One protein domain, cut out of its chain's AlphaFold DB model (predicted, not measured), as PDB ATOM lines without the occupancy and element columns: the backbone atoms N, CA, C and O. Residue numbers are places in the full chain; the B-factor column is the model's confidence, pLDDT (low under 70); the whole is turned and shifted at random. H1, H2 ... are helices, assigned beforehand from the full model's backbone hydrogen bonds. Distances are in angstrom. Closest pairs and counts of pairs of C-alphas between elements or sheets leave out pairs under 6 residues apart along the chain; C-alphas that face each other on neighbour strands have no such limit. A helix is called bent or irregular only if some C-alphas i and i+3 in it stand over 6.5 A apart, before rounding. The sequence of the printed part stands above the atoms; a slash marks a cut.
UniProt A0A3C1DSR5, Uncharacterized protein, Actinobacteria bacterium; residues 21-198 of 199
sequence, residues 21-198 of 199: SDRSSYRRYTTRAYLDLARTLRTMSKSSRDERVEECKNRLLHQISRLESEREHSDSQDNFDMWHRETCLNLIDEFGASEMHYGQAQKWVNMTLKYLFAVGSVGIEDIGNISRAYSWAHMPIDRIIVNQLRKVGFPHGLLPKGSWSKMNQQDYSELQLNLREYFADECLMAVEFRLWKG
ATOM      1  N   SER A  21     258.649 193.195 133.410       84.19
ATOM      2  CA  SER A  21     259.323 192.617 134.582       84.19
ATOM      3  C   SER A  21     259.200 193.445 135.863       84.19
ATOM      4  O   SER A  21     259.683 193.012 136.907       84.19
ATOM      5  N   ASP A  22     258.591 194.632 135.804       80.62
ATOM      6  CA  ASP A  22     258.403 195.486 136.975       80.62
ATOM      7  C   ASP A  22     257.349 194.884 137.914       80.62
ATOM      8  O   ASP A  22     256.144 194.922 137.653       80.62
ATOM      9  N   ARG A  23     257.819 194.274 139.004       70.75
ATOM     10  CA  ARG A  23     256.960 193.681 140.035       70.75
ATOM     11  C   ARG A  23     256.620 194.655 141.163       70.75
ATOM     12  O   ARG A  23     255.939 194.260 142.101       70.75
ATOM     13  N   SER A  24     257.069 195.908 141.095       71.06
ATOM     14  CA  SER A  24     256.728 196.888 142.120       71.06
ATOM     15  C   SER A  24     255.277 197.356 141.963       71.06
ATOM     16  O   SER A  24     254.848 197.773 140.883       71.06
ATOM     17  N   SER A  25     254.512 197.238 143.056       70.00
ATOM     18  CA  SER A  25     253.294 198.018 143.316       70.00
ATOM     19  C   SER A  25     252.330 198.136 142.129       70.00
ATOM     20  O   SER A  25     252.001 199.239 141.715       70.00
ATOM     21  N   TYR A  26     251.903 197.009 141.543       92.69
ATOM     22  CA  TYR A  26     250.933 196.912 140.431       92.69
ATOM     23  C   TYR A  26     251.224 197.775 139.174       92.69
ATOM     24  O   TYR A  26     250.420 197.816 138.235       92.69
ATOM     25  N   ARG A  27     252.394 198.424 139.094       94.06
ATOM     26  CA  ARG A  27     252.759 199.433 138.083       94.06
ATOM     27  C   ARG A  27     252.758 198.898 136.660       94.06
ATOM     28  O   ARG A  27     252.410 199.608 135.710       94.06
ATOM     29  N   ARG A  28     253.116 197.627 136.491       93.62
ATOM     30  CA  ARG A  28     253.101 196.972 135.181       93.62
ATOM     31  C   ARG A  28     251.698 196.896 134.570       93.62
ATOM     32  O   ARG A  28     251.539 197.071 133.363       93.62
ATOM     33  N   TYR A  29     250.665 196.738 135.398       95.38
ATOM     34  CA  TYR A  29     249.275 196.658 134.947       95.38
ATOM     35  C   TYR A  29     248.718 198.027 134.569       95.38
ATOM     36  O   TYR A  29     248.102 198.158 133.510       95.38
ATOM     37  N   THR A  30     249.003 199.063 135.367       95.38
ATOM     38  CA  THR A  30     248.620 200.445 135.031       95.38
ATOM     39  C   THR A  30     249.321 200.916 133.762       95.38
ATOM     40  O   THR A  30     248.698 201.540 132.901       95.38
ATOM     41  N   THR A  31     250.598 200.567 133.591       94.81
ATOM     42  CA  THR A  31     251.367 200.886 132.383       94.81
ATOM     43  C   THR A  31     250.798 200.175 131.162       94.81
ATOM     44  O   THR A  31     250.583 200.811 130.129       94.81
ATOM     45  N   ARG A  32     250.490 198.877 131.267       95.06
ATOM     46  CA  ARG A  32     249.875 198.133 130.165       95.06
ATOM     47  C   ARG A  32     248.510 198.710 129.782       95.06
ATOM     48  O   ARG A  32     248.264 198.921 128.597       95.06
ATOM     49  N   ALA A  33     247.669 199.025 130.766       95.56
ATOM     50  CA  ALA A  33     246.364 199.647 130.550       95.56
ATOM     51  C   ALA A  33     246.478 201.007 129.843       95.56
ATOM     52  O   ALA A  33     245.719 201.280 128.912       95.56
ATOM     53  N   TYR A  34     247.465 201.832 130.214       95.00
ATOM     54  CA  TYR A  34     247.755 203.084 129.510       95.00
ATOM     55  C   TYR A  34     248.074 202.854 128.030       95.00
ATOM     56  O   TYR A  34     247.546 203.554 127.170       95.00
ATOM     57  N   LEU A  35     248.903 201.862 127.695       92.25
ATOM     58  CA  LEU A  35     249.269 201.597 126.298       92.25
ATOM     59  C   LEU A  35     248.052 201.249 125.425       92.25
ATOM     60  O   LEU A  35     248.012 201.644 124.256       92.25
ATOM     61  N   ASP A  36     247.033 200.594 125.987       89.81
ATOM     62  CA  ASP A  36     245.795 200.282 125.264       89.81
ATOM     63  C   ASP A  36     244.968 201.543 124.937       89.81
ATOM     64  O   ASP A  36     244.286 201.594 123.905       89.81
ATOM     65  N   LEU A  37     245.053 202.593 125.765       89.19
ATOM     66  CA  LEU A  37     244.335 203.857 125.554       89.19
ATOM     67  C   LEU A  37     245.182 204.954 124.889       89.19
ATOM     68  O   LEU A  37     244.608 205.847 124.262       89.19
ATOM     69  N   ALA A  38     246.515 204.879 124.937       87.88
ATOM     70  CA  ALA A  38     247.444 205.922 124.481       87.88
ATOM     71  C   ALA A  38     247.199 206.364 123.028       87.88
ATOM     72  O   ALA A  38     247.311 207.541 122.690       87.88
ATOM     73  N   ARG A  39     246.753 205.438 122.167       84.31
ATOM     74  CA  ARG A  39     246.353 205.714 120.770       84.31
ATOM     75  C   ARG A  39     245.229 206.750 120.620       84.31
ATOM     76  O   ARG A  39     245.047 207.281 119.519       84.31
ATOM     77  N   THR A  40     244.477 207.011 121.688       85.12
ATOM     78  CA  THR A  40     243.364 207.970 121.738       85.12
ATOM     79  C   THR A  40     243.772 209.361 122.245       85.12
ATOM     80  O   THR A  40     243.023 210.307 122.021       85.12
ATOM     81  N   LEU A  41     244.956 209.511 122.853       83.12
ATOM     82  CA  LEU A  41     245.496 210.768 123.390       83.12
ATOM     83  C   LEU A  41     246.508 211.350 122.382       83.12
ATOM     84  O   LEU A  41     247.651 210.896 122.300       83.12
ATOM     85  N   ARG A  42     246.089 212.291 121.525       70.62
ATOM     86  CA  ARG A  42     246.901 212.763 120.373       70.62
ATOM     87  C   ARG A  42     247.287 214.242 120.402       70.62
ATOM     88  O   ARG A  42     247.942 214.698 119.475       70.62
ATOM     89  N   THR A  43     246.901 214.974 121.432       66.56
ATOM     90  CA  THR A  43     246.834 216.443 121.409       66.56
ATOM     91  C   THR A  43     248.059 217.147 122.003       66.56
ATOM     92  O   THR A  43     248.311 218.298 121.663       66.56
ATOM     93  N   MET A  44     248.894 216.449 122.784       68.81
ATOM     94  CA  MET A  44     250.061 217.042 123.462       68.81
ATOM     95  C   MET A  44     251.426 216.678 122.860       68.81
ATOM     96  O   MET A  44     251.575 215.614 122.248       68.81
ATOM     97  N   SER A  45     252.445 217.506 123.139       71.00
ATOM     98  CA  SER A  45     253.862 217.168 122.930       71.00
ATOM     99  C   SER A  45     254.256 215.904 123.708       71.00
ATOM    100  O   SER A  45     253.644 215.559 124.720       71.00
ATOM    101  N   LYS A  46     255.276 215.179 123.227       78.19
ATOM    102  CA  LYS A  46     255.672 213.894 123.823       78.19
ATOM    103  C   LYS A  46     256.210 214.047 125.252       78.19
ATOM    104  O   LYS A  46     255.769 213.316 126.125       78.19
ATOM    105  N   SER A  47     257.112 215.000 125.495       76.19
ATOM    106  CA  SER A  47     257.748 215.183 126.810       76.19
ATOM    107  C   SER A  47     256.740 215.521 127.909       76.19
ATOM    108  O   SER A  47     256.713 214.853 128.934       76.19
ATOM    109  N   SER A  48     255.857 216.494 127.668       81.19
ATOM    110  CA  SER A  48     254.815 216.875 128.631       81.19
ATOM    111  C   SER A  48     253.789 215.763 128.849       81.19
ATOM    112  O   SER A  48     253.221 215.644 129.928       81.19
ATOM    113  N   ARG A  49     253.541 214.932 127.829       85.00
ATOM    114  CA  ARG A  49     252.680 213.759 127.972       85.00
ATOM    115  C   ARG A  49     253.324 212.711 128.870       85.00
ATOM    116  O   ARG A  49     252.643 212.203 129.747       85.00
ATOM    117  N   ASP A  50     254.591 212.383 128.646       88.44
ATOM    118  CA  ASP A  50     255.278 211.331 129.400       88.44
ATOM    119  C   ASP A  50     255.331 211.667 130.905       88.44
ATOM    120  O   ASP A  50     255.057 210.795 131.726       88.44
ATOM    121  N   GLU A  51     255.567 212.935 131.261       90.56
ATOM    122  CA  GLU A  51     255.521 213.430 132.647       90.56
ATOM    123  C   GLU A  51     254.125 213.277 133.278       90.56
ATOM    124  O   GLU A  51     253.975 212.600 134.294       90.56
ATOM    125  N   ARG A  52     253.075 213.800 132.627       92.12
ATOM    126  CA  ARG A  52     251.689 213.687 133.123       92.12
ATOM    127  C   ARG A  52     251.201 212.248 133.218       92.12
ATOM    128  O   ARG A  52     250.419 211.901 134.096       92.12
ATOM    129  N   VAL A  53     251.636 211.390 132.297       93.50
ATOM    130  CA  VAL A  53     251.328 209.957 132.339       93.50
ATOM    131  C   VAL A  53     251.934 209.321 133.580       93.50
ATOM    132  O   VAL A  53     251.293 208.468 134.189       93.50
ATOM    133  N   GLU A  54     253.149 209.708 133.951       94.06
ATOM    134  CA  GLU A  54     253.824 209.161 135.120       94.06
ATOM    135  C   GLU A  54     253.154 209.611 136.426       94.06
ATOM    136  O   GLU A  54     252.863 208.773 137.282       94.06
ATOM    137  N   GLU A  55     252.784 210.888 136.524       95.75
ATOM    138  CA  GLU A  55     251.929 211.433 137.591       95.75
ATOM    139  C   GLU A  55     250.597 210.665 137.695       95.75
ATOM    140  O   GLU A  55     250.230 210.147 138.753       95.75
ATOM    141  N   CYS A  56     249.901 210.481 136.568       96.81
ATOM    142  CA  CYS A  56     248.648 209.727 136.507       96.81
ATOM    143  C   CYS A  56     248.811 208.272 136.964       96.81
ATOM    144  O   CYS A  56     247.952 207.758 137.682       96.81
ATOM    145  N   LYS A  57     249.903 207.592 136.586       96.19
ATOM    146  CA  LYS A  57     250.188 206.237 137.085       96.19
ATOM    147  C   LYS A  57     250.363 206.245 138.595       96.19
ATOM    148  O   LYS A  57     249.788 205.385 139.249       96.19
ATOM    149  N   ASN A  58     251.117 207.196 139.147       96.00
ATOM    150  CA  ASN A  58     251.318 207.303 140.593       96.00
ATOM    151  C   ASN A  58     249.986 207.502 141.323       96.00
ATOM    152  O   ASN A  58     249.714 206.806 142.302       96.00
ATOM    153  N   ARG A  59     249.114 208.377 140.805       97.12
ATOM    154  CA  ARG A  59     247.765 208.576 141.354       97.12
ATOM    155  C   ARG A  59     246.898 207.330 141.248       97.12
ATOM    156  O   ARG A  59     246.240 206.974 142.222       97.12
ATOM    157  N   LEU A  60     246.906 206.650 140.103       97.88
ATOM    158  CA  LEU A  60     246.140 205.418 139.927       97.88
ATOM    159  C   LEU A  60     246.628 204.327 140.880       97.88
ATOM    160  O   LEU A  60     245.814 203.667 141.511       97.88
ATOM    161  N   LEU A  61     247.942 204.166 141.031       96.81
ATOM    162  CA  LEU A  61     248.520 203.218 141.980       96.81
ATOM    163  C   LEU A  61     248.108 203.529 143.413       96.81
ATOM    164  O   LEU A  61     247.697 202.621 144.127       96.81
ATOM    165  N   HIS A  62     248.133 204.802 143.804       96.56
ATOM    166  CA  HIS A  62     247.641 205.217 145.110       96.56
ATOM    167  C   HIS A  62     246.162 204.846 145.311       96.56
ATOM    168  O   HIS A  62     245.817 204.267 146.335       96.56
ATOM    169  N   GLN A  63     245.300 205.094 144.322       97.62
ATOM    170  CA  GLN A  63     243.878 204.730 144.396       97.62
ATOM    171  C   GLN A  63     243.646 203.211 144.423       97.62
ATOM    172  O   GLN A  63     242.733 202.749 145.104       97.62
ATOM    173  N   ILE A  64     244.480 202.419 143.739       97.06
ATOM    174  CA  ILE A  64     244.445 200.949 143.819       97.06
ATOM    175  C   ILE A  64     244.888 200.464 145.204       97.06
ATOM    176  O   ILE A  64     244.247 199.578 145.762       97.06
ATOM    177  N   SER A  65     245.924 201.066 145.797       95.31
ATOM    178  CA  SER A  65     246.315 200.761 147.177       95.31
ATOM    179  C   SER A  65     245.202 201.098 148.167       95.31
ATOM    180  O   SER A  65     244.941 200.305 149.065       95.31
ATOM    181  N   ARG A  66     244.488 202.216 147.974       95.94
ATOM    182  CA  ARG A  66     243.296 202.536 148.772       95.94
ATOM    183  C   ARG A  66     242.205 201.486 148.607       95.94
ATOM    184  O   ARG A  66     241.684 201.011 149.603       95.94
ATOM    185  N   LEU A  67     241.905 201.058 147.379       95.88
ATOM    186  CA  LEU A  67     240.935 199.982 147.129       95.88
ATOM    187  C   LEU A  67     241.312 198.669 147.846       95.88
ATOM    188  O   LEU A  67     240.438 197.918 148.274       95.88
ATOM    189  N   GLU A  68     242.608 198.392 147.988       94.88
ATOM    190  CA  GLU A  68     243.139 197.233 148.711       94.88
ATOM    191  C   GLU A  68     243.052 197.380 150.246       94.88
ATOM    192  O   GLU A  68     242.701 196.422 150.947       94.88
ATOM    193  N   SER A  69     243.365 198.558 150.794       94.81
ATOM    194  CA  SER A  69     243.423 198.785 152.247       94.81
ATOM    195  C   SER A  69     242.096 199.228 152.870       94.81
ATOM    196  O   SER A  69     241.818 198.895 154.024       94.81
ATOM    197  N   GLU A  70     241.266 199.961 152.132       94.69
ATOM    198  CA  GLU A  70     240.031 200.601 152.597       94.69
ATOM    199  C   GLU A  70     238.820 199.788 152.122       94.69
ATOM    200  O   GLU A  70     238.342 199.910 150.994       94.69
ATOM    201  N   ARG A  71     238.301 198.925 153.010       89.88
ATOM    202  CA  ARG A  71     237.190 198.008 152.691       89.88
ATOM    203  C   ARG A  71     235.945 198.728 152.165       89.88
ATOM    204  O   ARG A  71     235.234 198.145 151.353       89.88
ATOM    205  N   GLU A  72     235.696 199.953 152.618       92.56
ATOM    206  CA  GLU A  72     234.528 200.737 152.215       92.56
ATOM    207  C   GLU A  72     234.437 200.907 150.695       92.56
ATOM    208  O   GLU A  72     233.349 200.832 150.153       92.56
ATOM    209  N   HIS A  73     235.554 200.991 149.965       92.69
ATOM    210  CA  HIS A  73     235.546 201.148 148.504       92.69
ATOM    211  C   HIS A  73     235.093 199.905 147.719       92.69
ATOM    212  O   HIS A  73     234.965 199.963 146.497       92.69
ATOM    213  N   SER A  74     234.882 198.766 148.386       91.75
ATOM    214  CA  SER A  74     234.543 197.489 147.739       91.75
ATOM    215  C   SER A  74     233.487 196.664 148.486       91.75
ATOM    216  O   SER A  74     233.337 195.469 148.226       91.75
ATOM    217  N   ASP A  75     232.741 197.270 149.412       92.75
ATOM    218  CA  ASP A  75     231.693 196.579 150.176       92.75
ATOM    219  C   ASP A  75     230.289 196.677 149.551       92.75
ATOM    220  O   ASP A  75     229.404 195.900 149.914       92.75
ATOM    221  N   SER A  76     230.098 197.583 148.591       96.69
ATOM    222  CA  SER A  76     228.837 197.831 147.895       96.69
ATOM    223  C   SER A  76     229.075 198.450 146.516       96.69
ATOM    224  O   SER A  76     230.135 199.023 146.247       96.69
ATOM    225  N   GLN A  77     228.066 198.362 145.641       96.94
ATOM    226  CA  GLN A  77     228.124 198.977 144.314       96.94
ATOM    227  C   GLN A  77     228.269 200.501 144.396       96.94
ATOM    228  O   GLN A  77     229.085 201.062 143.676       96.94
ATOM    229  N   ASP A  78     227.528 201.161 145.291       97.62
ATOM    230  CA  ASP A  78     227.553 202.622 145.418       97.62
ATOM    231  C   ASP A  78     228.936 203.127 145.845       97.62
ATOM    232  O   ASP A  78     229.462 204.077 145.261       97.62
ATOM    233  N   ASN A  79     229.573 202.454 146.807       97.75
ATOM    234  CA  ASN A  79     230.906 202.846 147.248       97.75
ATOM    235  C   ASN A  79     231.971 202.599 146.172       97.75
ATOM    236  O   ASN A  79     232.870 203.429 145.999       97.75
ATOM    237  N   PHE A  80     231.858 201.505 145.412       98.19
ATOM    238  CA  PHE A  80     232.742 201.272 144.270       98.19
ATOM    239  C   PHE A  80     232.532 202.324 143.173       98.19
ATOM    240  O   PHE A  80     233.505 202.862 142.640       98.19
ATOM    241  N   ASP A  81     231.282 202.671 142.855       98.31
ATOM    242  CA  ASP A  81     230.941 203.692 141.861       98.31
ATOM    243  C   ASP A  81     231.509 205.064 142.275       98.31
ATOM    244  O   ASP A  81     232.053 205.790 141.432       98.31
ATOM    245  N   MET A  82     231.463 205.400 143.571       98.19
ATOM    246  CA  MET A  82     232.086 206.603 144.136       98.19
ATOM    247  C   MET A  82     233.612 206.587 144.006       98.19
ATOM    248  O   MET A  82     234.175 207.538 143.455       98.19
ATOM    249  N   TRP A  83     234.278 205.513 144.443       98.50
ATOM    250  CA  TRP A  83     235.735 205.358 144.319       98.50
ATOM    251  C   TRP A  83     236.190 205.437 142.857       98.50
ATOM    252  O   TRP A  83     237.134 206.155 142.514       98.50
ATOM    253  N   HIS A  84     235.485 204.749 141.957       98.50
ATOM    254  CA  HIS A  84     235.795 204.750 140.533       98.50
ATOM    255  C   HIS A  84     235.620 206.150 139.938       98.50
ATOM    256  O   HIS A  84     236.447 206.601 139.137       98.50
ATOM    257  N   ARG A  85     234.550 206.861 140.323       98.56
ATOM    258  CA  ARG A  85     234.305 208.237 139.882       98.56
ATOM    259  C   ARG A  85     235.413 209.173 140.341       98.56
ATOM    260  O   ARG A  85     235.934 209.905 139.501       98.56
ATOM    261  N   GLU A  86     235.764 209.141 141.623       98.38
ATOM    262  CA  GLU A  86     236.857 209.934 142.195       98.38
ATOM    263  C   GLU A  86     238.167 209.653 141.454       98.38
ATOM    264  O   GLU A  86     238.822 210.572 140.966       98.38
ATOM    265  N   THR A  87     238.497 208.374 141.265       98.62
ATOM    266  CA  THR A  87     239.705 207.942 140.556       98.62
ATOM    267  C   THR A  87     239.746 208.487 139.130       98.62
ATOM    268  O   THR A  87     240.759 209.047 138.717       98.62
ATOM    269  N   CYS A  88     238.649 208.393 138.373       98.62
ATOM    270  CA  CYS A  88     238.596 208.928 137.011       98.62
ATOM    271  C   CYS A  88     238.760 210.450 136.970       98.62
ATOM    272  O   CYS A  88     239.470 210.955 136.104       98.62
ATOM    273  N   LEU A  89     238.120 211.181 137.886       98.25
ATOM    274  CA  LEU A  89     238.235 212.639 137.953       98.25
ATOM    275  C   LEU A  89     239.656 213.074 138.325       98.25
ATOM    276  O   LEU A  89     240.182 213.978 137.684       98.25
ATOM    277  N   ASN A  90     240.308 212.373 139.256       97.56
ATOM    278  CA  ASN A  90     241.706 212.615 139.619       97.56
ATOM    279  C   ASN A  90     242.659 212.410 138.430       97.56
ATOM    280  O   ASN A  90     243.603 213.175 138.264       97.56
ATOM    281  N   LEU A  91     242.414 211.402 137.582       97.81
ATOM    282  CA  LEU A  91     243.207 211.193 136.365       97.81
ATOM    283  C   LEU A  91     242.987 212.296 135.328       97.81
ATOM    284  O   LEU A  91     243.937 212.714 134.673       97.81
ATOM    285  N   ILE A  92     241.749 212.766 135.165       96.50
ATOM    286  CA  ILE A  92     241.429 213.854 134.232       96.50
ATOM    287  C   ILE A  92     242.074 215.162 134.690       96.50
ATOM    288  O   ILE A  92     242.618 215.883 133.856       96.50
ATOM    289  N   ASP A  93     242.010 215.465 135.985       95.56
ATOM    290  CA  ASP A  93     242.612 216.666 136.564       95.56
ATOM    291  C   ASP A  93     244.136 216.656 136.379       95.56
ATOM    292  O   ASP A  93     244.691 217.578 135.784       95.56
ATOM    293  N   GLU A  94     244.786 215.547 136.747       95.19
ATOM    294  CA  GLU A  94     246.238 215.382 136.619       95.19
ATOM    295  C   GLU A  94     246.712 215.397 135.157       95.19
ATOM    296  O   GLU A  94     247.705 216.033 134.802       95.19
ATOM    297  N   PHE A  95     245.987 214.729 134.256       93.38
ATOM    298  CA  PHE A  95     246.348 214.728 132.839       93.38
ATOM    299  C   PHE A  95     246.026 216.061 132.144       93.38
ATOM    300  O   PHE A  95     246.656 216.418 131.143       93.38
ATOM    301  N   GLY A  96     245.049 216.802 132.659       91.19
ATOM    302  CA  GLY A  96     244.501 218.027 132.092       91.19
ATOM    303  C   GLY A  96     243.135 217.805 131.440       91.19
ATOM    304  O   GLY A  96     243.001 217.077 130.452       91.19
ATOM    305  N   ALA A  97     242.125 218.526 131.934       86.50
ATOM    306  CA  ALA A  97     240.726 218.387 131.518       86.50
ATOM    307  C   ALA A  97     240.445 218.696 130.031       86.50
ATOM    308  O   ALA A  97     239.428 218.258 129.496       86.50
ATOM    309  N   SER A  98     241.332 219.427 129.342       85.81
ATOM    310  CA  SER A  98     241.241 219.648 127.890       85.81
ATOM    311  C   SER A  98     241.779 218.480 127.056       85.81
ATOM    312  O   SER A  98     241.510 218.410 125.858       85.81
ATOM    313  N   GLU A  99     242.540 217.575 127.671       90.31
ATOM    314  CA  GLU A  99     243.354 216.560 126.993       90.31
ATOM    315  C   GLU A  99     242.857 215.128 127.234       90.31
ATOM    316  O   GLU A  99     243.074 214.252 126.392       90.31
ATOM    317  N   MET A 100     242.180 214.884 128.361       93.44
ATOM    318  CA  MET A 100     241.610 213.586 128.716       93.44
ATOM    319  C   MET A 100     240.111 213.691 128.982       93.44
ATOM    320  O   MET A 100     239.654 214.455 129.827       93.44
ATOM    321  N   HIS A 101     239.335 212.862 128.291       95.06
ATOM    322  CA  HIS A 101     237.909 212.701 128.548       95.06
ATOM    323  C   HIS A 101     237.638 211.562 129.536       95.06
ATOM    324  O   HIS A 101     238.430 210.630 129.689       95.06
ATOM    325  N   TYR A 102     236.443 211.570 130.129       96.94
ATOM    326  CA  TYR A 102     236.019 210.537 131.074       96.94
ATOM    327  C   TYR A 102     236.056 209.125 130.476       96.94
ATOM    328  O   TYR A 102     236.537 208.186 131.106       96.94
ATOM    329  N   GLY A 103     235.654 208.983 129.211       96.12
ATOM    330  CA  GLY A 103     235.761 207.729 128.465       96.12
ATOM    331  C   GLY A 103     237.180 207.143 128.374       96.12
ATOM    332  O   GLY A 103     237.331 205.923 128.285       96.12
ATOM    333  N   GLN A 104     238.224 207.977 128.420       96.06
ATOM    334  CA  GLN A 104     239.627 207.545 128.467       96.06
ATOM    335  C   GLN A 104     240.064 207.192 129.888       96.06
ATOM    336  O   GLN A 104     240.689 206.149 130.076       96.06
ATOM    337  N   ALA A 105     239.693 208.014 130.871       97.50
ATOM    338  CA  ALA A 105     239.999 207.769 132.278       97.50
ATOM    339  C   ALA A 105     239.396 206.438 132.764       97.50
ATOM    340  O   ALA A 105     240.136 205.583 133.247       97.50
ATOM    341  N   GLN A 106     238.101 206.191 132.511       96.69
ATOM    342  CA  GLN A 106     237.464 204.909 132.860       96.69
ATOM    343  C   GLN A 106     238.168 203.728 132.193       96.69
ATOM    344  O   GLN A 106     238.317 202.674 132.800       96.69
ATOM    345  N   LYS A 107     238.647 203.894 130.950       96.38
ATOM    346  CA  LYS A 107     239.313 202.799 130.241       96.38
ATOM    347  C   LYS A 107     240.608 202.428 130.946       96.38
ATOM    348  O   LYS A 107     240.896 201.241 131.065       96.38
ATOM    349  N   TRP A 108     241.357 203.419 131.425       97.94
ATOM    350  CA  TRP A 108     242.584 203.186 132.177       97.94
ATOM    351  C   TRP A 108     242.311 202.424 133.476       97.94
ATOM    352  O   TRP A 108     242.918 201.377 133.717       97.94
ATOM    353  N   VAL A 109     241.360 202.910 134.275       98.38
ATOM    354  CA  VAL A 109     240.986 202.307 135.563       98.38
ATOM    355  C   VAL A 109     240.485 200.878 135.355       98.38
ATOM    356  O   VAL A 109     241.046 199.930 135.905       98.38
ATOM    357  N   ASN A 110     239.505 200.695 134.471       98.19
ATOM    358  CA  ASN A 110     238.855 199.405 134.257       98.19
ATOM    359  C   ASN A 110     239.782 198.365 133.623       98.19
ATOM    360  O   ASN A 110     239.715 197.191 133.979       98.19
ATOM    361  N   MET A 111     240.684 198.765 132.717       97.31
ATOM    362  CA  MET A 111     241.684 197.835 132.179       97.31
ATOM    363  C   MET A 111     242.725 197.440 133.220       97.31
ATOM    364  O   MET A 111     243.154 196.291 133.225       97.31
ATOM    365  N   THR A 112     243.109 198.355 134.112       97.94
ATOM    366  CA  THR A 112     244.014 198.028 135.223       97.94
ATOM    367  C   THR A 112     243.388 196.953 136.107       97.94
ATOM    368  O   THR A 112     244.010 195.918 136.337       97.94
ATOM    369  N   LEU A 113     242.135 197.151 136.529       98.12
ATOM    370  CA  LEU A 113     241.399 196.173 137.332       98.12
ATOM    371  C   LEU A 113     241.215 194.845 136.595       98.12
ATOM    372  O   LEU A 113     241.512 193.794 137.156       98.12
ATOM    373  N   LYS A 114     240.819 194.875 135.317       96.94
ATOM    374  CA  LYS A 114     240.725 193.670 134.479       96.94
ATOM    375  C   LYS A 114     242.031 192.879 134.487       96.94
ATOM    376  O   LYS A 114     242.006 191.661 134.645       96.94
ATOM    377  N   TYR A 115     243.170 193.549 134.314       96.75
ATOM    378  CA  TYR A 115     244.463 192.877 134.334       96.75
ATOM    379  C   TYR A 115     244.777 192.276 135.693       96.75
ATOM    380  O   TYR A 115     245.143 191.106 135.720       96.75
ATOM    381  N   LEU A 116     244.557 193.016 136.783       96.94
ATOM    382  CA  LEU A 116     244.721 192.519 138.152       96.94
ATOM    383  C   LEU A 116     243.862 191.273 138.406       96.94
ATOM    384  O   LEU A 116     244.375 190.246 138.839       96.94
ATOM    385  N   PHE A 117     242.580 191.303 138.050       97.19
ATOM    386  CA  PHE A 117     241.702 190.144 138.210       97.19
ATOM    387  C   PHE A 117     242.148 188.948 137.365       97.19
ATOM    388  O   PHE A 117     242.129 187.817 137.848       97.19
ATOM    389  N   ALA A 118     242.598 189.185 136.129       95.12
ATOM    390  CA  ALA A 118     243.102 188.123 135.267       95.12
ATOM    391  C   ALA A 118     244.335 187.445 135.876       95.12
ATOM    392  O   ALA A 118     244.339 186.225 136.015       95.12
ATOM    393  N   VAL A 119     245.353 188.213 136.281       93.50
ATOM    394  CA  VAL A 119     246.588 187.653 136.859       93.50
ATOM    395  C   VAL A 119     246.369 187.017 138.227       93.50
ATOM    396  O   VAL A 119     246.970 185.979 138.495       93.50
ATOM    397  N   GLY A 120     245.477 187.582 139.045       93.50
ATOM    398  CA  GLY A 120     245.091 187.016 140.334       93.50
ATOM    399  C   GLY A 120     244.393 185.670 140.172       93.50
ATOM    400  O   GLY A 120     244.698 184.724 140.890       93.50
ATOM    401  N   SER A 121     243.528 185.534 139.158       91.75
ATOM    402  CA  SER A 121     242.811 184.279 138.890       91.75
ATOM    403  C   SER A 121     243.712 183.115 138.464       91.75
ATOM    404  O   SER A 121     243.333 181.958 138.636       91.75
ATOM    405  N   VAL A 122     244.899 183.407 137.919       89.75
ATOM    406  CA  VAL A 122     245.871 182.398 137.458       89.75
ATOM    407  C   VAL A 122     247.123 182.322 138.339       89.75
ATOM    408  O   VAL A 122     248.072 181.630 137.983       89.75
ATOM    409  N   GLY A 123     247.143 183.027 139.476       87.56
ATOM    410  CA  GLY A 123     248.239 182.973 140.448       87.56
ATOM    411  C   GLY A 123     249.550 183.633 140.003       87.56
ATOM    412  O   GLY A 123     250.593 183.327 140.568       87.56
ATOM    413  N   ILE A 124     249.521 184.526 139.005       88.88
ATOM    414  CA  ILE A 124     250.703 185.305 138.575       88.88
ATOM    415  C   ILE A 124     251.018 186.433 139.571       88.88
ATOM    416  O   ILE A 124     252.168 186.847 139.710       88.88
ATOM    417  N   GLU A 125     249.993 186.967 140.233       90.00
ATOM    418  CA  GLU A 125     250.110 188.043 141.217       90.00
ATOM    419  C   GLU A 125     249.122 187.793 142.351       90.00
ATOM    420  O   GLU A 125     247.965 187.460 142.088       90.00
ATOM    421  N   ASP A 126     249.554 187.990 143.593       91.12
ATOM    422  CA  ASP A 126     248.617 188.119 144.703       91.12
ATOM    423  C   ASP A 126     248.012 189.525 144.658       91.12
ATOM    424  O   ASP A 126     248.724 190.518 144.771       91.12
ATOM    425  N   ILE A 127     246.699 189.600 144.440       93.50
ATOM    426  CA  ILE A 127     245.959 190.868 144.377       93.50
ATOM    427  C   ILE A 127     245.262 191.205 145.700       93.50
ATOM    428  O   ILE A 127     244.450 192.133 145.754       93.50
ATOM    429  N   GLY A 128     245.498 190.407 146.744       92.94
ATOM    430  CA  GLY A 128     244.990 190.625 148.088       92.94
ATOM    431  C   GLY A 128     243.500 190.969 148.126       92.94
ATOM    432  O   GLY A 128     242.635 190.291 147.556       92.94
ATOM    433  N   ASN A 129     243.195 192.075 148.798       94.88
ATOM    434  CA  ASN A 129     241.828 192.546 149.003       94.88
ATOM    435  C   ASN A 129     241.203 193.211 147.771       94.88
ATOM    436  O   ASN A 129     239.987 193.398 147.768       94.88
ATOM    437  N   ILE A 130     241.974 193.517 146.720       96.31
ATOM    438  CA  ILE A 130     241.435 194.083 145.468       96.31
ATOM    439  C   ILE A 130     240.401 193.128 144.865       96.31
ATOM    440  O   ILE A 130     239.407 193.569 144.291       96.31
ATOM    441  N   SER A 131     240.581 191.817 145.059       95.62
ATOM    442  CA  SER A 131     239.630 190.776 144.645       95.62
ATOM    443  C   SER A 131     238.185 191.022 145.111       95.62
ATOM    444  O   SER A 131     237.251 190.640 144.408       95.62
ATOM    445  N   ARG A 132     237.970 191.720 146.237       95.25
ATOM    446  CA  ARG A 132     236.634 192.080 146.753       95.25
ATOM    447  C   ARG A 132     235.866 193.005 145.815       95.25
ATOM    448  O   ARG A 132     234.644 192.933 145.747       95.25
ATOM    449  N   ALA A 133     236.581 193.842 145.067       96.81
ATOM    450  CA  ALA A 133     235.988 194.768 144.114       96.81
ATOM    451  C   ALA A 133     235.501 194.080 142.831       96.81
ATOM    452  O   ALA A 133     234.801 194.712 142.044       96.81
ATOM    453  N   TYR A 134     235.848 192.804 142.604       97.00
ATOM    454  CA  TYR A 134     235.533 192.092 141.364       97.00
ATOM    455  C   TYR A 134     234.047 192.175 141.007       97.00
ATOM    456  O   TYR A 134     233.714 192.585 139.899       97.00
ATOM    457  N   SER A 135     233.162 191.866 141.961       95.69
ATOM    458  CA  SER A 135     231.709 191.846 141.743       95.69
ATOM    459  C   SER A 135     231.118 193.215 141.404       95.69
ATOM    460  O   SER A 135     230.088 193.275 140.740       95.69
ATOM    461  N   TRP A 136     231.776 194.297 141.826       97.44
ATOM    462  CA  TRP A 136     231.321 195.677 141.639       97.44
ATOM    463  C   TRP A 136     231.991 196.371 140.452       97.44
ATOM    464  O   TRP A 136     231.562 197.450 140.042       97.44
ATOM    465  N   ALA A 137     233.043 195.759 139.899       97.88
ATOM    466  CA  ALA A 137     233.887 196.368 138.894       97.88
ATOM    467  C   ALA A 137     233.124 196.674 137.603       97.88
ATOM    468  O   ALA A 137     232.433 195.831 137.026       97.88
ATOM    469  N   HIS A 138     233.322 197.893 137.111       98.06
ATOM    470  CA  HIS A 138     232.773 198.329 135.839       98.06
ATOM    471  C   HIS A 138     233.374 197.568 134.656       98.06
ATOM    472  O   HIS A 138     234.550 197.196 134.652       98.06
ATOM    473  N   MET A 139     232.580 197.421 133.596       97.44
ATOM    474  CA  MET A 139     233.056 196.888 132.323       97.44
ATOM    475  C   MET A 139     233.975 197.911 131.630       97.44
ATOM    476  O   MET A 139     233.520 199.024 131.352       97.44
ATOM    477  N   PRO A 140     235.230 197.570 131.273       95.56
ATOM    478  CA  PRO A 140     236.063 198.449 130.455       95.56
ATOM    479  C   PRO A 140     235.458 198.709 129.066       95.56
ATOM    480  O   PRO A 140     235.525 197.866 128.174       95.56
ATOM    481  N   ILE A 141     234.946 199.918 128.826       95.00
ATOM    482  CA  ILE A 141     234.311 200.250 127.542       95.00
ATOM    483  C   ILE A 141     235.362 200.658 126.509       95.00
ATOM    484  O   ILE A 141     236.075 201.644 126.695       95.00
ATOM    485  N   ASP A 142     235.439 199.923 125.401       92.50
ATOM    486  CA  ASP A 142     236.220 200.287 124.217       92.50
ATOM    487  C   ASP A 142     235.521 199.892 122.910       92.50
ATOM    488  O   ASP A 142     234.392 199.405 122.893       92.50
ATOM    489  N   ARG A 143     236.208 200.092 121.779       92.56
ATOM    490  CA  ARG A 143     235.675 199.740 120.460       92.56
ATOM    491  C   ARG A 143     235.392 198.239 120.314       92.56
ATOM    492  O   ARG A 143     234.440 197.892 119.624       92.56
ATOM    493  N   ILE A 144     236.217 197.370 120.894       92.81
ATOM    494  CA  ILE A 144     236.028 195.916 120.830       92.81
ATOM    495  C   ILE A 144     234.766 195.558 121.606       92.81
ATOM    496  O   ILE A 144     233.866 194.959 121.027       92.81
ATOM    497  N   ILE A 145     234.651 196.001 122.856       95.44
ATOM    498  CA  ILE A 145     233.490 195.728 123.706       95.44
ATOM    499  C   ILE A 145     232.208 196.300 123.100       95.44
ATOM    500  O   ILE A 145     231.233 195.572 122.972       95.44
ATOM    501  N   VAL A 146     232.217 197.538 122.593       95.31
ATOM    502  CA  VAL A 146     231.054 198.116 121.891       95.31
ATOM    503  C   VAL A 146     230.643 197.274 120.676       95.31
ATOM    504  O   VAL A 146     229.452 197.101 120.419       95.31
ATOM    505  N   ASN A 147     231.599 196.726 119.921       94.81
ATOM    506  CA  ASN A 147     231.291 195.847 118.792       94.81
ATOM    507  C   ASN A 147     230.733 194.489 119.240       94.81
ATOM    508  O   ASN A 147     229.878 193.940 118.552       94.81
ATOM    509  N   GLN A 148     231.216 193.939 120.354       96.31
ATOM    510  CA  GLN A 148     230.741 192.657 120.879       96.31
ATOM    511  C   GLN A 148     229.348 192.790 121.493       96.31
ATOM    512  O   GLN A 148     228.483 191.978 121.185       96.31
ATOM    513  N   LEU A 149     229.077 193.879 122.219       96.69
ATOM    514  CA  LEU A 149     227.739 194.222 122.711       96.69
ATOM    515  C   LEU A 149     226.702 194.238 121.576       96.69
ATOM    516  O   LEU A 149     225.628 193.661 121.713       96.69
ATOM    517  N   ARG A 150     227.049 194.803 120.408       95.38
ATOM    518  CA  ARG A 150     226.176 194.771 119.215       95.38
ATOM    519  C   ARG A 150     225.871 193.352 118.735       95.38
ATOM    520  O   ARG A 150     224.761 193.101 118.281       95.38
ATOM    521  N   LYS A 151     226.844 192.440 118.795       95.19
ATOM    522  CA  LYS A 151     226.682 191.056 118.323       95.19
ATOM    523  C   LYS A 151     225.817 190.222 119.259       95.19
ATOM    524  O   LYS A 151     225.036 189.415 118.775       95.19
ATOM    525  N   VAL A 152     225.921 190.452 120.567       94.75
ATOM    526  CA  VAL A 152     225.110 189.757 121.582       94.75
ATOM    527  C   VAL A 152     223.730 190.393 121.796       94.75
ATOM    528  O   VAL A 152     223.035 190.059 122.750       94.75
ATOM    529  N   GLY A 153     223.325 191.321 120.920       95.50
ATOM    530  CA  GLY A 153     221.982 191.901 120.921       95.50
ATOM    531  C   GLY A 153     221.751 193.034 121.922       95.50
ATOM    532  O   GLY A 153     220.601 193.418 122.119       95.50
ATOM    533  N   PHE A 154     222.805 193.611 122.517       97.00
ATOM    534  CA  PHE A 154     222.644 194.756 123.416       97.00
ATOM    535  C   PHE A 154     221.966 195.926 122.671       97.00
ATOM    536  O   PHE A 154     222.408 196.278 121.565       97.00
ATOM    537  N   PRO A 155     220.909 196.548 123.235       97.19
ATOM    538  CA  PRO A 155     220.091 197.512 122.508       97.19
ATOM    539  C   PRO A 155     220.899 198.683 121.939       97.19
ATOM    540  O   PRO A 155     221.608 199.390 122.655       97.19
ATOM    541  N   HIS A 156     220.740 198.950 120.638       94.00
ATOM    542  CA  HIS A 156     221.497 200.000 119.947       94.00
ATOM    543  C   HIS A 156     221.315 201.389 120.577       94.00
ATOM    544  O   HIS A 156     222.253 202.184 120.593       94.00
ATOM    545  N   GLY A 157     220.117 201.685 121.091       94.69
ATOM    546  CA  GLY A 157     219.807 202.960 121.745       94.69
ATOM    547  C   GLY A 157     220.550 203.192 123.064       94.69
ATOM    548  O   GLY A 157     220.662 204.341 123.479       94.69
ATOM    549  N   LEU A 158     221.076 202.129 123.681       96.00
ATOM    550  CA  LEU A 158     221.817 202.174 124.945       96.00
ATOM    551  C   LEU A 158     223.340 202.178 124.737       96.00
ATOM    552  O   LEU A 158     224.093 202.355 125.687       96.00
ATOM    553  N   LEU A 159     223.817 201.979 123.504       95.00
ATOM    554  CA  LEU A 159     225.241 202.071 123.179       95.00
ATOM    555  C   LEU A 159     225.717 203.532 123.149       95.00
ATOM    556  O   LEU A 159     224.917 204.440 122.903       95.00
ATOM    557  N   PRO A 160     227.037 203.779 123.285       92.19
ATOM    558  CA  PRO A 160     227.596 205.114 123.108       92.19
ATOM    559  C   PRO A 160     227.153 205.747 121.782       92.19
ATOM    560  O   PRO A 160     227.387 205.188 120.707       92.19
ATOM    561  N   LYS A 161     226.556 206.944 121.853       86.19
ATOM    562  CA  LYS A 161     226.120 207.721 120.673       86.19
ATOM    563  C   LYS A 161     227.297 208.237 119.833       86.19
ATOM    564  O   LYS A 161     227.126 208.564 118.663       86.19
ATOM    565  N   GLY A 162     228.491 208.302 120.422       87.75
ATOM    566  CA  GLY A 162     229.731 208.734 119.777       87.75
ATOM    567  C   GLY A 162     230.912 207.822 120.110       87.75
ATOM    568  O   GLY A 162     230.751 206.650 120.449       87.75
ATOM    569  N   SER A 163     232.134 208.357 120.014       91.44
ATOM    570  CA  SER A 163     233.326 207.601 120.419       91.44
ATOM    571  C   SER A 163     233.285 207.317 121.918       91.44
ATOM    572  O   SER A 163     233.231 208.260 122.708       91.44
ATOM    573  N   TRP A 164     233.427 206.045 122.307       93.31
ATOM    574  CA  TRP A 164     233.588 205.637 123.710       93.31
ATOM    575  C   TRP A 164     234.665 206.467 124.425       93.31
ATOM    576  O   TRP A 164     234.518 206.818 125.587       93.31
ATOM    577  N   SER A 165     235.730 206.840 123.706       93.88
ATOM    578  CA  SER A 165     236.869 207.568 124.264       93.88
ATOM    579  C   SER A 165     236.549 209.021 124.611       93.88
ATOM    580  O   SER A 165     237.353 209.664 125.264       93.88
ATOM    581  N   LYS A 166     235.422 209.563 124.141       93.62
ATOM    582  CA  LYS A 166     235.003 210.952 124.374       93.62
ATOM    583  C   LYS A 166     233.727 211.055 125.211       93.62
ATOM    584  O   LYS A 166     233.158 212.136 125.301       93.62
ATOM    585  N   MET A 167     233.265 209.946 125.794       94.94
ATOM    586  CA  MET A 167     232.105 209.966 126.685       94.94
ATOM    587  C   MET A 167     232.370 210.882 127.878       94.94
ATOM    588  O   MET A 167     233.487 210.918 128.408       94.94
ATOM    589  N   ASN A 168     231.331 211.608 128.281       96.19
ATOM    590  CA  ASN A 168     231.311 212.315 129.551       96.19
ATOM    591  C   ASN A 168     230.973 211.331 130.693       96.19
ATOM    592  O   ASN A 168     230.717 210.147 130.461       96.19
ATOM    593  N   GLN A 169     230.998 211.821 131.932       96.75
ATOM    594  CA  GLN A 169     230.711 211.003 133.110       96.75
ATOM    595  C   GLN A 169     229.273 210.453 133.110       96.75
ATOM    596  O   GLN A 169     229.079 209.284 133.423       96.75
ATOM    597  N   GLN A 170     228.285 211.277 132.755       96.56
ATOM    598  CA  GLN A 170     226.867 210.911 132.767       96.56
ATOM    599  C   GLN A 170     226.583 209.774 131.779       96.56
ATOM    600  O   GLN A 170     226.077 208.731 132.183       96.56
ATOM    601  N   ASP A 171     227.001 209.934 130.519       96.50
ATOM    602  CA  ASP A 171     226.831 208.925 129.467       96.50
ATOM    603  C   ASP A 171     227.485 207.592 129.867       96.50
ATOM    604  O   ASP A 171     226.959 206.513 129.596       96.50
ATOM    605  N   TYR A 172     228.655 207.658 130.513       97.69
ATOM    606  CA  TYR A 172     229.351 206.476 131.004       97.69
ATOM    607  C   TYR A 172     228.593 205.788 132.147       97.69
ATOM    608  O   TYR A 172     228.427 204.568 132.112       97.69
ATOM    609  N   SER A 173     228.140 206.543 133.151       97.12
ATOM    610  CA  SER A 173     227.404 205.998 134.295       97.12
ATOM    611  C   SER A 173     226.080 205.369 133.860       97.12
ATOM    612  O   SER A 173     225.773 204.254 134.276       97.12
ATOM    613  N   GLU A 174     225.338 206.025 132.966       97.50
ATOM    614  CA  GLU A 174     224.112 205.475 132.376       97.50
ATOM    615  C   GLU A 174     224.390 204.175 131.613       97.50
ATOM    616  O   GLU A 174     223.656 203.200 131.760       97.50
ATOM    617  N   LEU A 175     225.478 204.108 130.840       97.75
ATOM    618  CA  LEU A 175     225.869 202.878 130.154       97.75
ATOM    619  C   LEU A 175     226.193 201.740 131.135       97.75
ATOM    620  O   LEU A 175     225.746 200.621 130.905       97.75
ATOM    621  N   GLN A 176     226.940 201.993 132.215       97.88
ATOM    622  CA  GLN A 176     227.243 200.954 133.213       97.88
ATOM    623  C   GLN A 176     225.974 200.441 133.902       97.88
ATOM    624  O   GLN A 176     225.835 199.235 134.083       97.88
ATOM    625  N   LEU A 177     225.025 201.326 134.227       97.69
ATOM    626  CA  LEU A 177     223.724 200.933 134.775       97.69
ATOM    627  C   LEU A 177     222.950 200.041 133.798       97.69
ATOM    628  O   LEU A 177     222.581 198.927 134.158       97.69
ATOM    629  N   ASN A 178     222.812 200.471 132.543       98.12
ATOM    630  CA  ASN A 178     222.141 199.688 131.501       98.12
ATOM    631  C   ASN A 178     222.810 198.322 131.266       98.12
ATOM    632  O   ASN A 178     222.134 197.332 130.996       98.12
ATOM    633  N   LEU A 179     224.144 198.249 131.352       98.00
ATOM    634  CA  LEU A 179     224.876 196.984 131.255       98.00
ATOM    635  C   LEU A 179     224.570 196.072 132.444       98.00
ATOM    636  O   LEU A 179     224.330 194.887 132.228       98.00
ATOM    637  N   ARG A 180     224.554 196.604 133.673       97.31
ATOM    638  CA  ARG A 180     224.194 195.838 134.879       97.31
ATOM    639  C   ARG A 180     222.771 195.295 134.786       97.31
ATOM    640  O   ARG A 180     222.556 194.136 135.106       97.31
ATOM    641  N   GLU A 181     221.824 196.090 134.295       97.38
ATOM    642  CA  GLU A 181     220.441 195.643 134.084       97.38
ATOM    643  C   GLU A 181     220.337 194.564 132.999       97.38
ATOM    644  O   GLU A 181     219.637 193.570 133.174       97.38
ATOM    645  N   TYR A 182     221.055 194.726 131.884       97.38
ATOM    646  CA  TYR A 182     221.028 193.759 130.784       97.38
ATOM    647  C   TYR A 182     221.696 192.425 131.147       97.38
ATOM    648  O   TYR A 182     221.263 191.371 130.685       97.38
ATOM    649  N   PHE A 183     222.742 192.459 131.973       96.62
ATOM    650  CA  PHE A 183     223.483 191.287 132.442       96.62
ATOM    651  C   PHE A 183     223.243 191.018 133.938       96.62
ATOM    652  O   PHE A 183     224.182 190.700 134.658       96.62
ATOM    653  N   ALA A 184     221.997 191.147 134.405       93.88
ATOM    654  CA  ALA A 184     221.651 191.134 135.833       93.88
ATOM    655  C   ALA A 184     222.117 189.890 136.615       93.88
ATOM    656  O   ALA A 184     222.368 189.980 137.816       93.88
ATOM    657  N   ASP A 185     222.263 188.745 135.943       91.31
ATOM    658  CA  ASP A 185     222.660 187.478 136.569       91.31
ATOM    659  C   ASP A 185     224.185 187.295 136.680       91.31
ATOM    660  O   ASP A 185     224.655 186.292 137.224       91.31
ATOM    661  N   GLU A 186     224.985 188.230 136.157       93.31
ATOM    662  CA  GLU A 186     226.436 188.084 136.067       93.31
ATOM    663  C   GLU A 186     227.198 189.362 136.429       93.31
ATOM    664  O   GLU A 186     226.822 190.483 136.098       93.31
ATOM    665  N   CYS A 187     228.366 189.189 137.050       93.56
ATOM    666  CA  CYS A 187     229.310 190.285 137.226       93.56
ATOM    667  C   CYS A 187     229.766 190.820 135.856       93.56
ATOM    668  O   CYS A 187     230.245 190.060 135.007       93.56
ATOM    669  N   LEU A 188     229.708 192.142 135.664       96.88
ATOM    670  CA  LEU A 188     230.099 192.781 134.404       96.88
ATOM    671  C   LEU A 188     231.538 192.479 133.980       96.88
ATOM    672  O   LEU A 188     231.809 192.369 132.783       96.88
ATOM    673  N   MET A 189     232.455 192.307 134.932       96.25
ATOM    674  CA  MET A 189     233.835 191.933 134.625       96.25
ATOM    675  C   MET A 189     233.924 190.520 134.025       96.25
ATOM    676  O   MET A 189     234.669 190.301 133.070       96.25
ATOM    677  N   ALA A 190     233.132 189.563 134.521       95.31
ATOM    678  CA  ALA A 190     233.052 188.217 133.947       95.31
ATOM    679  C   ALA A 190     232.485 188.252 132.520       95.31
ATOM    680  O   ALA A 190     233.037 187.627 131.607       95.31
ATOM    681  N   VAL A 191     231.425 189.039 132.311       96.75
ATOM    682  CA  VAL A 191     230.838 189.268 130.985       96.75
ATOM    683  C   VAL A 191     231.876 189.864 130.037       96.75
ATOM    684  O   VAL A 191     232.025 189.378 128.916       96.75
ATOM    685  N   GLU A 192     232.640 190.862 130.484       96.12
ATOM    686  CA  GLU A 192     233.671 191.505 129.669       96.12
ATOM    687  C   GLU A 192     234.730 190.508 129.191       96.12
ATOM    688  O   GLU A 192     235.040 190.483 127.996       96.12
ATOM    689  N   PHE A 193     235.219 189.627 130.071       95.00
ATOM    690  CA  PHE A 193     236.187 188.595 129.690       95.00
ATOM    691  C   PHE A 193     235.650 187.659 128.603       95.00
ATOM    692  O   PHE A 193     236.413 187.254 127.718       95.00
ATOM    693  N   ARG A 194     234.355 187.314 128.640       94.75
ATOM    694  CA  ARG A 194     233.719 186.487 127.600       94.75
ATOM    695  C   ARG A 194     233.583 187.250 126.287       94.75
ATOM    696  O   ARG A 194     234.042 186.755 125.258       94.75
ATOM    697  N   LEU A 195     233.048 188.472 126.334       94.81
ATOM    698  CA  LEU A 195     232.881 189.320 125.150       94.81
ATOM    699  C   LEU A 195     234.224 189.586 124.461       94.81
ATOM    700  O   LEU A 195     234.323 189.521 123.236       94.81
ATOM    701  N   TRP A 196     235.288 189.827 125.230       90.25
ATOM    702  CA  TRP A 196     236.626 190.061 124.687       90.25
ATOM    703  C   TRP A 196     237.166 188.857 123.897       90.25
ATOM    704  O   TRP A 196     237.823 189.050 122.873       90.25
ATOM    705  N   LYS A 197     236.839 187.623 124.310       84.56
ATOM    706  CA  LYS A 197     237.194 186.387 123.584       84.56
ATOM    707  C   LYS A 197     236.380 186.178 122.297       84.56
ATOM    708  O   LYS A 197     236.729 185.301 121.512       84.56
ATOM    709  N   GLY A 198     235.349 186.989 122.054       72.12
ATOM    710  CA  GLY A 198     234.463 186.862 120.896       72.12
ATOM    711  C   GLY A 198     233.439 185.735 121.018       72.12
ATOM    712  O   GLY A 198     233.042 185.196 119.987       72.12
TER     713      GLY A 198
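What this domain is: This is residues 21 to 198 of the 199 residues of an uncharacterized protein of Actinobacteria bacterium (UniProt A0A3C1DSR5). H5 runs through the middle of a rounded helical body, with H1 crossing it and, elsewhere on it, H4 crossing it too; the long H2 runs beside H4 the opposite way, and H6 with the short H3 sits where H2 ends and H4 begins. Next to this group is a looser one of H7, H8 and H9, with the long link of residues 152 to 168. The printed part has 178 residues with nine named helices, H1 to H9 in chain order, and no named strand; the class is all helix, with mostly crossed packing. It is compact, with a radius of gyration of the C-alphas of 15.5 A and spans of 42 by 37 by 28 A.

Where its parts are: The longest helix, H2, holds residues 46 to 69 and is 34.4 A long, from C-alpha 46 at (255.672, 213.894, 123.823) to C-alpha 69 at (243.423, 198.785, 152.247). H4, residues 77 to 95, measures 26.7 A, and H5, residues 102 to 121, 28.2 A. H1 is residues 27 to 38, H3 residues 71 to 74, H6 residues 128 to 136, H7 residues 143 to 151 and H8 residues 169 to 182, 19.9 A long. H9, residues 188 to 196, ends with C-alpha 196 at (236.626, 190.061, 124.687). H6 is irregular: C-alphas 132 and 135 are 7.0 A apart.

How they stand to each other: H2 touches H4 at a shallow tilt of 22 degrees, opposite ways; their closest C-alphas, Arg 52 and Phe 95, are 5.4 A apart. H5 touches H1 at a steep tilt of 42 degrees, closest at Thr 30 and Thr 112, with C-alphas 5.2 A apart. Residues 102 to 109 of H5 touch H4 at a steep tilt of 60 degrees, closest at the C-alphas of Cys 88 and Ala 105, 5.1 A. H3 touches H6, the C-alphas of Ser 74 and Ala 133 being closest at 4.8 A. H5 and H8 touch only at their ends, closest at the C-alphas of Tyr 102 and Gln 169, 5.7 A. H7 touches H9, about perpendicular at 89 degrees, closest at the C-alphas of Gln 148 and Leu 195, 5.8 A. H7 and H8 are apart. Every O i to N i+4 pair is within hydrogen-bond range in H1, H2, H4, H7, H8 and H9; H5 has 15 of 16, H6 0 of 5 but 4 of 6 O i to N i+3 pairs, and H3 is too short for an O i to N i+4 pair.

The domain as a whole: The two C-alphas farthest apart, Ser 47 and Asp 185, are 45.8 A apart. The printed part has no cut. The link from H7 to H8 is long, with 17 residues. The mean pLDDT of the printed part is 93.2, and residues 43 to 44 are under 70.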